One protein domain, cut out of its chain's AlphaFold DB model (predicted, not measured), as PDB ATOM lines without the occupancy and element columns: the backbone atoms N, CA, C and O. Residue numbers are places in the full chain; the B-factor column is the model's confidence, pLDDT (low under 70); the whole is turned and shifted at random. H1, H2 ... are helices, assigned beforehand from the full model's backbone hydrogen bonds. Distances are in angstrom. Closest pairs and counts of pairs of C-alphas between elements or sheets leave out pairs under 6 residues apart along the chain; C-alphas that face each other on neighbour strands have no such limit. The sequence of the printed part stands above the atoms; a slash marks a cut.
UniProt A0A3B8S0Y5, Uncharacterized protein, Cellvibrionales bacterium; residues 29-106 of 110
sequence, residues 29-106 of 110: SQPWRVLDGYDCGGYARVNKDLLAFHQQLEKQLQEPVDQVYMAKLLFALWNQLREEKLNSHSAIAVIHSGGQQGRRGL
ATOM      1  N   SER A  29     -32.499  -3.909   0.571       70.50
ATOM      2  CA  SER A  29     -31.440  -4.736  -0.006       70.50
ATOM      3  C   SER A  29     -30.238  -4.716   0.936       70.50
ATOM      4  O   SER A  29     -29.602  -3.679   1.128       70.50
ATOM      5  N   GLN A  30     -29.948  -5.854   1.565       74.50
ATOM      6  CA  GLN A  30     -28.691  -6.020   2.276       74.50
ATOM      7  C   GLN A  30     -27.614  -6.475   1.290       74.50
ATOM      8  O   GLN A  30     -27.891  -7.319   0.431       74.50
ATOM      9  N   PRO A  31     -26.387  -5.935   1.391       83.25
ATOM     10  CA  PRO A  31     -25.296  -6.358   0.532       83.25
ATOM     11  C   PRO A  31     -25.021  -7.845   0.763       83.25
ATOM     12  O   PRO A  31     -24.717  -8.271   1.875       83.25
ATOM     13  N   TRP A  32     -25.120  -8.635  -0.302       87.81
ATOM     14  CA  TRP A  32     -24.716 -10.034  -0.305       87.81
ATOM     15  C   TRP A  32     -23.412 -10.189  -1.079       87.81
ATOM     16  O   TRP A  32     -23.085  -9.406  -1.972       87.81
ATOM     17  N   ARG A  33     -22.655 -11.227  -0.734       89.69
ATOM     18  CA  ARG A  33     -21.420 -11.594  -1.420       89.69
ATOM     19  C   ARG A  33     -21.420 -13.090  -1.684       89.69
ATOM     20  O   ARG A  33     -21.725 -13.875  -0.793       89.69
ATOM     21  N   VAL A  34     -21.010 -13.470  -2.889       92.31
ATOM     22  CA  VAL A  34     -20.664 -14.855  -3.217       92.31
ATOM     23  C   VAL A  34     -19.173 -15.051  -2.969       92.31
ATOM     24  O   VAL A  34     -18.342 -14.258  -3.415       92.31
ATOM     25  N   LEU A  35     -18.839 -16.095  -2.213       93.31
ATOM     26  CA  LEU A  35     -17.464 -16.540  -2.031       93.31
ATOM     27  C   LEU A  35     -17.133 -17.544  -3.134       93.31
ATOM     28  O   LEU A  35     -17.620 -18.672  -3.113       93.31
ATOM     29  N   ASP A  36     -16.327 -17.108  -4.096       92.25
ATOM     30  CA  ASP A  36     -15.831 -17.952  -5.183       92.25
ATOM     31  C   ASP A  36     -14.545 -18.705  -4.778       92.25
ATOM     32  O   ASP A  36     -13.925 -18.392  -3.759       92.25
ATOM     33  N   GLY A  37     -14.148 -19.709  -5.562       95.31
ATOM     34  CA  GLY A  37     -12.931 -20.506  -5.350       95.31
ATOM     35  C   GLY A  37     -13.089 -21.703  -4.401       95.31
ATOM     36  O   GLY A  37     -12.114 -22.395  -4.115       95.31
ATOM     37  N   TYR A  38     -14.309 -21.976  -3.932       95.94
ATOM     38  CA  TYR A  38     -14.645 -23.144  -3.100       95.94
ATOM     39  C   TYR A  38     -15.507 -24.175  -3.843       95.94
ATOM     40  O   TYR A  38     -16.053 -25.102  -3.247       95.94
ATOM     41  N   ASP A  39     -15.613 -24.048  -5.165       95.50
ATOM     42  CA  ASP A  39     -16.323 -24.976  -6.043       95.50
ATOM     43  C   ASP A  39     -15.624 -26.344  -6.156       95.50
ATOM     44  O   ASP A  39     -16.246 -27.321  -6.576       95.50
ATOM     45  N   CYS A  40     -14.358 -26.438  -5.738       95.88
ATOM     46  CA  CYS A  40     -13.559 -27.663  -5.678       95.88
ATOM     47  C   CYS A  40     -13.456 -28.375  -7.039       95.88
ATOM     48  O   CYS A  40     -13.548 -29.602  -7.128       95.88
ATOM     49  N   GLY A  41     -13.271 -27.586  -8.100       95.31
ATOM     50  CA  GLY A  41     -13.169 -28.060  -9.482       95.31
ATOM     51  C   GLY A  41     -14.505 -28.111 -10.227       95.31
ATOM     52  O   GLY A  41     -14.530 -28.515 -11.389       95.31
ATOM     53  N   GLY A  42     -15.606 -27.726  -9.581       95.31
ATOM     54  CA  GLY A  42     -16.896 -27.490 -10.219       95.31
ATOM     55  C   GLY A  42     -18.054 -28.282  -9.613       95.31
ATOM     56  O   GLY A  42     -17.954 -28.935  -8.566       95.31
ATOM     57  N   TYR A  43     -19.198 -28.224 -10.295       93.38
ATOM     58  CA  TYR A  43     -20.430 -28.871  -9.846       93.38
ATOM     59  C   TYR A  43     -20.247 -30.382  -9.641       93.38
ATOM     60  O   TYR A  43     -19.700 -31.071 -10.502       93.38
ATOM     61  N   ALA A  44     -20.706 -30.881  -8.486       91.75
ATOM     62  CA  ALA A  44     -20.595 -32.279  -8.054       91.75
ATOM     63  C   ALA A  44     -19.170 -32.876  -8.068       91.75
ATOM     64  O   ALA A  44     -19.008 -34.086  -7.922       91.75
ATOM     65  N   ARG A  45     -18.128 -32.046  -8.203       93.94
ATOM     66  CA  ARG A  45     -16.735 -32.475  -8.078       93.94
ATOM     67  C   ARG A  45     -16.221 -32.282  -6.662       93.94
ATOM     68  O   ARG A  45     -16.653 -31.379  -5.941       93.94
ATOM     69  N   VAL A  46     -15.279 -33.143  -6.306       94.12
ATOM     70  CA  VAL A  46     -14.536 -33.119  -5.051       94.12
ATOM     71  C   VAL A  46     -13.045 -33.162  -5.375       94.12
ATOM     72  O   VAL A  46     -12.631 -33.827  -6.327       94.12
ATOM     73  N   ASN A  47     -12.238 -32.454  -4.594       95.62
ATOM     74  CA  ASN A  47     -10.781 -32.522  -4.663       95.62
ATOM     75  C   ASN A  47     -10.225 -33.136  -3.364       95.62
ATOM     76  O   ASN A  47     -10.973 -33.435  -2.431       95.62
ATOM     77  N   LYS A  48      -8.907 -33.354  -3.310       96.12
ATOM     78  CA  LYS A  48      -8.258 -33.998  -2.157       96.12
ATOM     79  C   LYS A  48      -8.454 -33.211  -0.858       96.12
ATOM     80  O   LYS A  48      -8.707 -33.824   0.176       96.12
ATOM     81  N   ASP A  49      -8.396 -31.884  -0.925       96.44
ATOM     82  CA  ASP A  49      -8.514 -31.017   0.251       96.44
ATOM     83  C   ASP A  49      -9.927 -31.053   0.839       96.44
ATOM     84  O   ASP A  49     -10.092 -31.239   2.045       96.44
ATOM     85  N   LEU A  50     -10.952 -30.969  -0.017       96.50
ATOM     86  CA  LEU A  50     -12.346 -31.094   0.397       96.50
ATOM     87  C   LEU A  50     -12.615 -32.469   1.010       96.50
ATOM     88  O   LEU A  50     -13.306 -32.549   2.018       96.50
ATOM     89  N   LEU A  51     -12.071 -33.545   0.432       95.12
ATOM     90  CA  LEU A  51     -12.245 -34.898   0.965       95.12
ATOM     91  C   LEU A  51     -11.585 -35.069   2.339       95.12
ATOM     92  O   LEU A  51     -12.197 -35.639   3.240       95.12
ATOM     93  N   ALA A  52     -10.367 -34.553   2.521       96.06
ATOM     94  CA  ALA A  52      -9.679 -34.602   3.808       96.06
ATOM     95  C   ALA A  52     -10.436 -33.804   4.883       96.06
ATOM     96  O   ALA A  52     -10.649 -34.300   5.991       96.06
ATOM     97  N   PHE A  53     -10.899 -32.599   4.538       96.56
ATOM     98  CA  PHE A  53     -11.735 -31.787   5.419       96.56
ATOM     99  C   PHE A  53     -13.059 -32.483   5.745       96.56
ATOM    100  O   PHE A  53     -13.436 -32.566   6.907       96.56
ATOM    101  N   HIS A  54     -13.747 -33.024   4.739       94.62
ATOM    102  CA  HIS A  54     -15.030 -33.710   4.890       94.62
ATOM    103  C   HIS A  54     -14.937 -34.894   5.861       94.62
ATOM    104  O   HIS A  54     -15.755 -35.005   6.770       94.62
ATOM    105  N   GLN A  55     -13.889 -35.713   5.756       93.19
ATOM    106  CA  GLN A  55     -13.649 -36.815   6.690       93.19
ATOM    107  C   GLN A  55     -13.430 -36.343   8.133       93.19
ATOM    108  O   GLN A  55     -13.845 -37.017   9.075       93.19
ATOM    109  N   GLN A  56     -12.744 -35.216   8.329       95.38
ATOM    110  CA  GLN A  56     -12.560 -34.631   9.659       95.38
ATOM    111  C   GLN A  56     -13.870 -34.045  10.187       95.38
ATOM    112  O   GLN A  56     -14.214 -34.269  11.344       95.38
ATOM    113  N   LEU A  57     -14.611 -33.348   9.329       93.50
ATOM    114  CA  LEU A  57     -15.889 -32.733   9.645       93.50
ATOM    115  C   LEU A  57     -16.897 -33.768  10.152       93.50
ATOM    116  O   LEU A  57     -17.477 -33.576  11.215       93.50
ATOM    117  N   GLU A  58     -17.072 -34.885   9.445       91.75
ATOM    118  CA  GLU A  58     -18.018 -35.930   9.859       91.75
ATOM    119  C   GLU A  58     -17.622 -36.587  11.183       91.75
ATOM    120  O   GLU A  58     -18.483 -36.886  12.007       91.75
ATOM    121  N   LYS A  59     -16.317 -36.760  11.433       92.88
ATOM    122  CA  LYS A  59     -15.830 -37.261  12.726       92.88
ATOM    123  C   LYS A  59     -16.175 -36.317  13.878       92.88
ATOM    124  O   LYS A  59     -16.446 -36.795  14.975       92.88
ATOM    125  N   GLN A  60     -16.139 -35.006  13.642       93.12
ATOM    126  CA  GLN A  60     -16.441 -33.990  14.656       93.12
ATOM    127  C   GLN A  60     -17.947 -33.816  14.866       93.12
ATOM    128  O   GLN A  60     -18.396 -33.730  16.004       93.12
ATOM    129  N   LEU A  61     -18.727 -33.779  13.783       88.06
ATOM    130  CA  LEU A  61     -20.175 -33.571  13.851       88.06
ATOM    131  C   LEU A  61     -20.947 -34.825  14.261       88.06
ATOM    132  O   LEU A  61     -22.089 -34.700  14.686       88.06
ATOM    133  N   GLN A  62     -20.353 -36.011  14.100       88.38
ATOM    134  CA  GLN A  62     -21.020 -37.308  14.279       88.38
ATOM    135  C   GLN A  62     -22.272 -37.487  13.404       88.38
ATOM    136  O   GLN A  62     -23.058 -38.404  13.617       88.38
ATOM    137  N   GLU A  63     -22.419 -36.651  12.378       85.19
ATOM    138  CA  GLU A  63     -23.538 -36.642  11.447       85.19
ATOM    139  C   GLU A  63     -23.008 -36.618  10.006       85.19
ATOM    140  O   GLU A  63     -22.002 -35.956   9.718       85.19
ATOM    141  N   PRO A  64     -23.661 -37.335   9.077       87.06
ATOM    142  CA  PRO A  64     -23.250 -37.362   7.686       87.06
ATOM    143  C   PRO A  64     -23.523 -36.018   7.002       87.06
ATOM    144  O   PRO A  64     -24.632 -35.496   7.085       87.06
ATOM    145  N   VAL A  65     -22.554 -35.510   6.237       90.25
ATOM    146  CA  VAL A  65     -22.654 -34.220   5.520       90.25
ATOM    147  C   VAL A  65     -22.377 -34.398   4.032       90.25
ATOM    148  O   VAL A  65     -21.393 -35.027   3.665       90.25
ATOM    149  N   ASP A  66     -23.202 -33.880   3.129       92.81
ATOM    150  CA  ASP A  66     -22.980 -34.074   1.692       92.81
ATOM    151  C   ASP A  66     -21.755 -33.313   1.143       92.81
ATOM    152  O   ASP A  66     -21.464 -32.191   1.559       92.81
ATOM    153  N   GLN A  67     -21.038 -33.909   0.181       92.44
ATOM    154  CA  GLN A  67     -19.842 -33.296  -0.415       92.44
ATOM    155  C   GLN A  67     -20.143 -32.287  -1.536       92.44
ATOM    156  O   GLN A  67     -19.240 -31.577  -1.981       92.44
ATOM    157  N   VAL A  68     -21.382 -32.234  -2.031       93.50
ATOM    158  CA  VAL A  68     -21.757 -31.392  -3.174       93.50
ATOM    159  C   VAL A  68     -22.029 -29.958  -2.721       93.50
ATOM    160  O   VAL A  68     -21.611 -29.029  -3.411       93.50
ATOM    161  N   TYR A  69     -22.663 -29.787  -1.558       94.12
ATOM    162  CA  TYR A  69     -23.091 -28.502  -1.014       94.12
ATOM    163  C   TYR A  69     -22.562 -28.269   0.401       94.12
ATOM    164  O   TYR A  69     -21.732 -27.379   0.598       94.12
ATOM    165  N   MET A  70     -23.007 -29.054   1.387       94.56
ATOM    166  CA  MET A  70     -22.787 -28.705   2.792       94.56
ATOM    167  C   MET A  70     -21.311 -28.771   3.198       94.56
ATOM    168  O   MET A  70     -20.831 -27.876   3.894       94.56
ATOM    169  N   ALA A  71     -20.549 -29.752   2.704       95.31
ATOM    170  CA  ALA A  71     -19.113 -29.814   2.965       95.31
ATOM    171  C   ALA A  71     -18.361 -28.630   2.339       95.31
ATOM    172  O   ALA A  71     -17.451 -28.103   2.968       95.31
ATOM    173  N   LYS A  72     -18.748 -28.176   1.136       96.75
ATOM    174  CA  LYS A  72     -18.111 -27.024   0.468       96.75
ATOM    175  C   LYS A  72     -18.394 -25.722   1.204       96.75
ATOM    176  O   LYS A  72     -17.484 -24.917   1.389       96.75
ATOM    177  N   LEU A  73     -19.629 -25.546   1.677       96.44
ATOM    178  CA  LEU A  73     -20.010 -24.409   2.510       96.44
ATOM    179  C   LEU A  73     -19.156 -24.361   3.779       96.44
ATOM    180  O   LEU A  73     -18.555 -23.333   4.086       96.44
ATOM    181  N   LEU A  74     -19.077 -25.479   4.500       95.81
ATOM    182  CA  LEU A  74     -18.335 -25.551   5.757       95.81
ATOM    183  C   LEU A  74     -16.821 -25.444   5.534       95.81
ATOM    184  O   LEU A  74     -16.133 -24.836   6.349       95.81
ATOM    185  N   PHE A  75     -16.313 -25.941   4.406       97.19
ATOM    186  CA  PHE A  75     -14.920 -25.771   3.998       97.19
ATOM    187  C   PHE A  75     -14.583 -24.303   3.712       97.19
ATOM    188  O   PHE A  75     -13.555 -23.801   4.170       97.19
ATOM    189  N   ALA A  76     -15.462 -23.588   3.003       96.75
ATOM    190  CA  ALA A  76     -15.313 -22.157   2.767       96.75
ATOM    191  C   ALA A  76     -15.327 -21.379   4.086       96.75
ATOM    192  O   ALA A  76     -14.410 -20.603   4.346       96.75
ATOM    193  N   LEU A  77     -16.316 -21.635   4.949       95.31
ATOM    194  CA  LEU A  77     -16.432 -20.995   6.258       95.31
ATOM    195  C   LEU A  77     -15.181 -21.224   7.117       95.31
ATOM    196  O   LEU A  77     -14.623 -20.270   7.654       95.31
ATOM    197  N   TRP A  78     -14.712 -22.471   7.199       94.62
ATOM    198  CA  TRP A  78     -13.499 -22.831   7.930       94.62
ATOM    199  C   TRP A  78     -12.281 -22.047   7.437       94.62
ATOM    200  O   TRP A  78     -11.557 -21.454   8.236       94.62
ATOM    201  N   ASN A  79     -12.076 -21.987   6.119       95.38
ATOM    202  CA  ASN A  79     -10.954 -21.258   5.536       95.38
ATOM    203  C   ASN A  79     -11.060 -19.745   5.775       95.38
ATOM    204  O   ASN A  79     -10.065 -19.120   6.122       95.38
ATOM    205  N   GLN A  80     -12.255 -19.159   5.653       94.69
ATOM    206  CA  GLN A  80     -12.464 -17.731   5.918       94.69
ATOM    207  C   GLN A  80     -12.215 -17.357   7.384       94.69
ATOM    208  O   GLN A  80     -11.658 -16.295   7.650       94.69
ATOM    209  N   LEU A  81     -12.607 -18.218   8.329       92.69
ATOM    210  CA  LEU A  81     -12.326 -18.023   9.752       92.69
ATOM    211  C   LEU A  81     -10.831 -18.159  10.051       92.69
ATOM    212  O   LEU A  81     -10.268 -17.318  10.746       92.69
ATOM    213  N   ARG A  82     -10.176 -19.184   9.493       92.88
ATOM    214  CA  ARG A  82      -8.736 -19.422   9.675       92.88
ATOM    215  C   ARG A  82      -7.875 -18.300   9.093       92.88
ATOM    216  O   ARG A  82      -6.813 -18.014   9.626       92.88
ATOM    217  N   GLU A  83      -8.313 -17.699   7.993       93.88
ATOM    218  CA  GLU A  83      -7.636 -16.574   7.337       93.88
ATOM    219  C   GLU A  83      -8.059 -15.208   7.904       93.88
ATOM    220  O   GLU A  83      -7.715 -14.185   7.318       93.88
ATOM    221  N   GLU A  84      -8.833 -15.184   8.996       90.12
ATOM    222  CA  GLU A  84      -9.334 -13.966   9.656       90.12
ATOM    223  C   GLU A  84     -10.131 -13.029   8.720       90.12
ATOM    224  O   GLU A  84     -10.290 -11.836   8.974       90.12
ATOM    225  N   LYS A  85     -10.681 -13.574   7.627       89.12
ATOM    226  CA  LYS A  85     -11.519 -12.852   6.652       89.12
ATOM    227  C   LYS A  85     -12.964 -12.691   7.118       89.12
ATOM    228  O   LYS A  85     -13.673 -11.807   6.640       89.12
ATOM    229  N   LEU A  86     -13.404 -13.556   8.030       85.94
ATOM    230  CA  LEU A  86     -14.650 -13.412   8.773       85.94
ATOM    231  C   LEU A  86     -14.327 -13.134  10.238       85.94
ATOM    232  O   LEU A  86     -13.423 -13.740  10.809       85.94
ATOM    233  N   ASN A  87     -15.094 -12.233  10.854       82.44
ATOM    234  CA  ASN A  87     -14.934 -11.925  12.267       82.44
ATOM    235  C   ASN A  87     -15.362 -13.135  13.113       82.44
ATOM    236  O   ASN A  87     -16.555 -13.400  13.275       82.44
ATOM    237  N   SER A  88     -14.382 -13.829  13.686       74.38
ATOM    238  CA  SER A  88     -14.567 -15.003  14.545       74.38
ATOM    239  C   SER A  88     -15.339 -14.726  15.841       74.38
ATOM    240  O   SER A  88     -15.795 -15.665  16.484       74.38
ATOM    241  N   HIS A  89     -15.523 -13.456  16.213       82.31
ATOM    242  CA  HIS A  89     -16.277 -13.037  17.397       82.31
ATOM    243  C   HIS A  89     -17.758 -12.768  17.090       82.31
ATOM    244  O   HIS A  89     -18.530 -12.453  17.995       82.31
ATOM    245  N   SER A  90     -18.168 -12.862  15.821       84.69
ATOM    246  CA  SER A  90     -19.570 -12.736  15.427       84.69
ATOM    247  C   SER A  90     -20.303 -14.075  15.535       84.69
ATOM    248  O   SER A  90     -19.732 -15.136  15.286       84.69
ATOM    249  N   ALA A  91     -21.588 -14.035  15.891       88.94
ATOM    250  CA  ALA A  91     -22.445 -15.208  15.783       88.94
ATOM    251  C   ALA A  91     -22.718 -15.495  14.299       88.94
ATOM    252  O   ALA A  91     -23.269 -14.650  13.592       88.94
ATOM    253  N   ILE A  92     -22.339 -16.685  13.827       90.88
ATOM    254  CA  ILE A  92     -22.518 -17.102  12.432       90.88
ATOM    255  C   ILE A  92     -23.673 -18.097  12.354       90.88
ATOM    256  O   ILE A  92     -23.615 -19.176  12.940       90.88
ATOM    257  N   ALA A  93     -24.712 -17.744  11.597       92.56
ATOM    258  CA  ALA A  93     -25.796 -18.656  11.259       92.56
ATOM    259  C   ALA A  93     -25.488 -19.367   9.934       92.56
ATOM    260  O   ALA A  93     -25.264 -18.721   8.910       92.56
ATOM    261  N   VAL A  94     -25.504 -20.700   9.947       92.50
ATOM    262  CA  VAL A  94     -25.357 -21.532   8.746       92.50
ATOM    263  C   VAL A  94     -26.713 -22.124   8.383       92.50
ATOM    264  O   VAL A  94     -27.353 -22.777   9.204       92.50
ATOM    265  N   ILE A  95     -27.143 -21.924   7.138       93.44
ATOM    266  CA  ILE A  95     -28.381 -22.514   6.622       93.44
ATOM    267  C   ILE A  95     -28.062 -23.902   6.067       93.44
ATOM    268  O   ILE A  95     -27.415 -24.032   5.030       93.44
ATOM    269  N   HIS A  96     -28.533 -24.946   6.750       90.69
ATOM    270  CA  HIS A  96     -28.399 -26.322   6.283       90.69
ATOM    271  C   HIS A  96     -29.485 -26.646   5.243       90.69
ATOM    272  O   HIS A  96     -30.602 -27.025   5.593       90.69
ATOM    273  N   SER A  97     -29.165 -26.535   3.953       90.25
ATOM    274  CA  SER A  97     -30.141 -26.699   2.861       90.25
ATOM    275  C   SER A  97     -30.484 -28.154   2.498       90.25
ATOM    276  O   SER A  97     -31.275 -28.385   1.585       90.25
ATOM    277  N   GLY A  98     -29.901 -29.149   3.176       87.88
ATOM    278  CA  GLY A  98     -30.118 -30.574   2.898       87.88
ATOM    279  C   GLY A  98     -28.958 -31.170   2.102       87.88
ATOM    280  O   GLY A  98     -27.815 -30.884   2.420       87.88
ATOM    281  N   GLY A  99     -29.238 -31.996   1.086       84.31
ATOM    282  CA  GLY A  99     -28.214 -32.475   0.141       84.31
ATOM    283  C   GLY A  99     -27.733 -33.913   0.345       84.31
ATOM    284  O   GLY A  99     -27.001 -34.431  -0.496       84.31
ATOM    285  N   GLN A 100     -28.202 -34.611   1.384       85.06
ATOM    286  CA  GLN A 100     -27.774 -35.983   1.707       85.06
ATOM    287  C   GLN A 100     -27.919 -36.979   0.549       85.06
ATOM    288  O   GLN A 100     -27.137 -37.921   0.438       85.06
ATOM    289  N   GLN A 101     -28.872 -36.759  -0.357       84.69
ATOM    290  CA  GLN A 101     -29.023 -37.544  -1.579       84.69
ATOM    291  C   GLN A 101     -27.789 -37.509  -2.496       84.69
ATOM    292  O   GLN A 101     -27.518 -38.506  -3.165       84.69
ATOM    293  N   GLY A 102     -27.031 -36.408  -2.505       81.56
ATOM    294  CA  GLY A 102     -25.815 -36.242  -3.302       81.56
ATOM    295  C   GLY A 102     -24.680 -37.169  -2.866       81.56
ATOM    296  O   GLY A 102     -23.858 -37.559  -3.690       81.56
ATOM    297  N   ARG A 103     -24.693 -37.621  -1.603       84.88
ATOM    298  CA  ARG A 103     -23.707 -38.573  -1.063       84.88
ATOM    299  C   ARG A 103     -23.702 -39.888  -1.827       84.88
ATOM    300  O   ARG A 103     -22.643 -40.457  -2.060       84.88
ATOM    301  N   ARG A 104     -24.880 -40.367  -2.241       85.00
ATOM    302  CA  ARG A 104     -25.027 -41.675  -2.899       85.00
ATOM    303  C   ARG A 104     -24.232 -41.782  -4.199       85.00
ATOM    304  O   ARG A 104     -23.801 -42.871  -4.541       85.00
ATOM    305  N   GLY A 105     -24.038 -40.669  -4.909       83.25
ATOM    306  CA  GLY A 105     -23.276 -40.645  -6.161       83.25
ATOM    307  C   GLY A 105     -21.760 -40.539  -5.978       83.25
ATOM    308  O   GLY A 105     -21.036 -40.646  -6.961       83.25
ATOM    309  N   LEU A 106     -21.284 -40.297  -4.752       83.00
ATOM    310  CA  LEU A 106     -19.871 -40.044  -4.439       83.00
ATOM    311  C   LEU A 106     -19.295 -41.022  -3.406       83.00
ATOM    312  O   LEU A 106     -18.116 -40.931  -3.066       83.00
TER     313      LEU A 106
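AT A GLANCE: This is residues 29 to 106 of the 110 residues of an uncharacterized protein of Cellvibrionales bacterium (UniProt A0A3B8S0Y5). H1 and H2 stand about perpendicular, with residues 71 to 75 of H2 packing on H1; a long stretch without named elements, residues 29 to 47, comes before H1, and another, residues 83 to 99, leads from H2 to short H3, which sits off both helices. Residues 29 to 34 stick out. The printed part has 78 residues with three named helices, H1, H2, H3 along the chain, and no named strand. The class is all helix, though under half of the residues are in named elements. It is compact, radius of gyration of the C-alphas 13.0 A, spanning 36 by 26 by 22 A.

HOW THE PARTS SIT: H1, residues 48 to 61, touches H2, residues 70 to 82, about perpendicular at 87 degrees; their closest C-alphas, His 54 and Ala 71, are 6.0 A apart. H3, residues 100 to 105, is apart from both. In H1 and H2 every O i to N i+4 pair is within hydrogen-bond range; in H3 0 of 2 are, beside 3 of 3 O i to N i+3 pairs.

IN THESE COORDINATES: H1 measures 20.0 A from C-alpha 48 at (-8.258, -33.998, -2.157), H2 18.2 A and H3 10.2 A, ending with C-alpha 105 at (-23.276, -40.645, -6.161).

THE WHOLE: The C-alphas farthest apart, Ser 29 and Lys 59, are 38.3 A apart. The printed part has no cut. The link from H2 to H3 is long. No printed residue is under pLDDT 70.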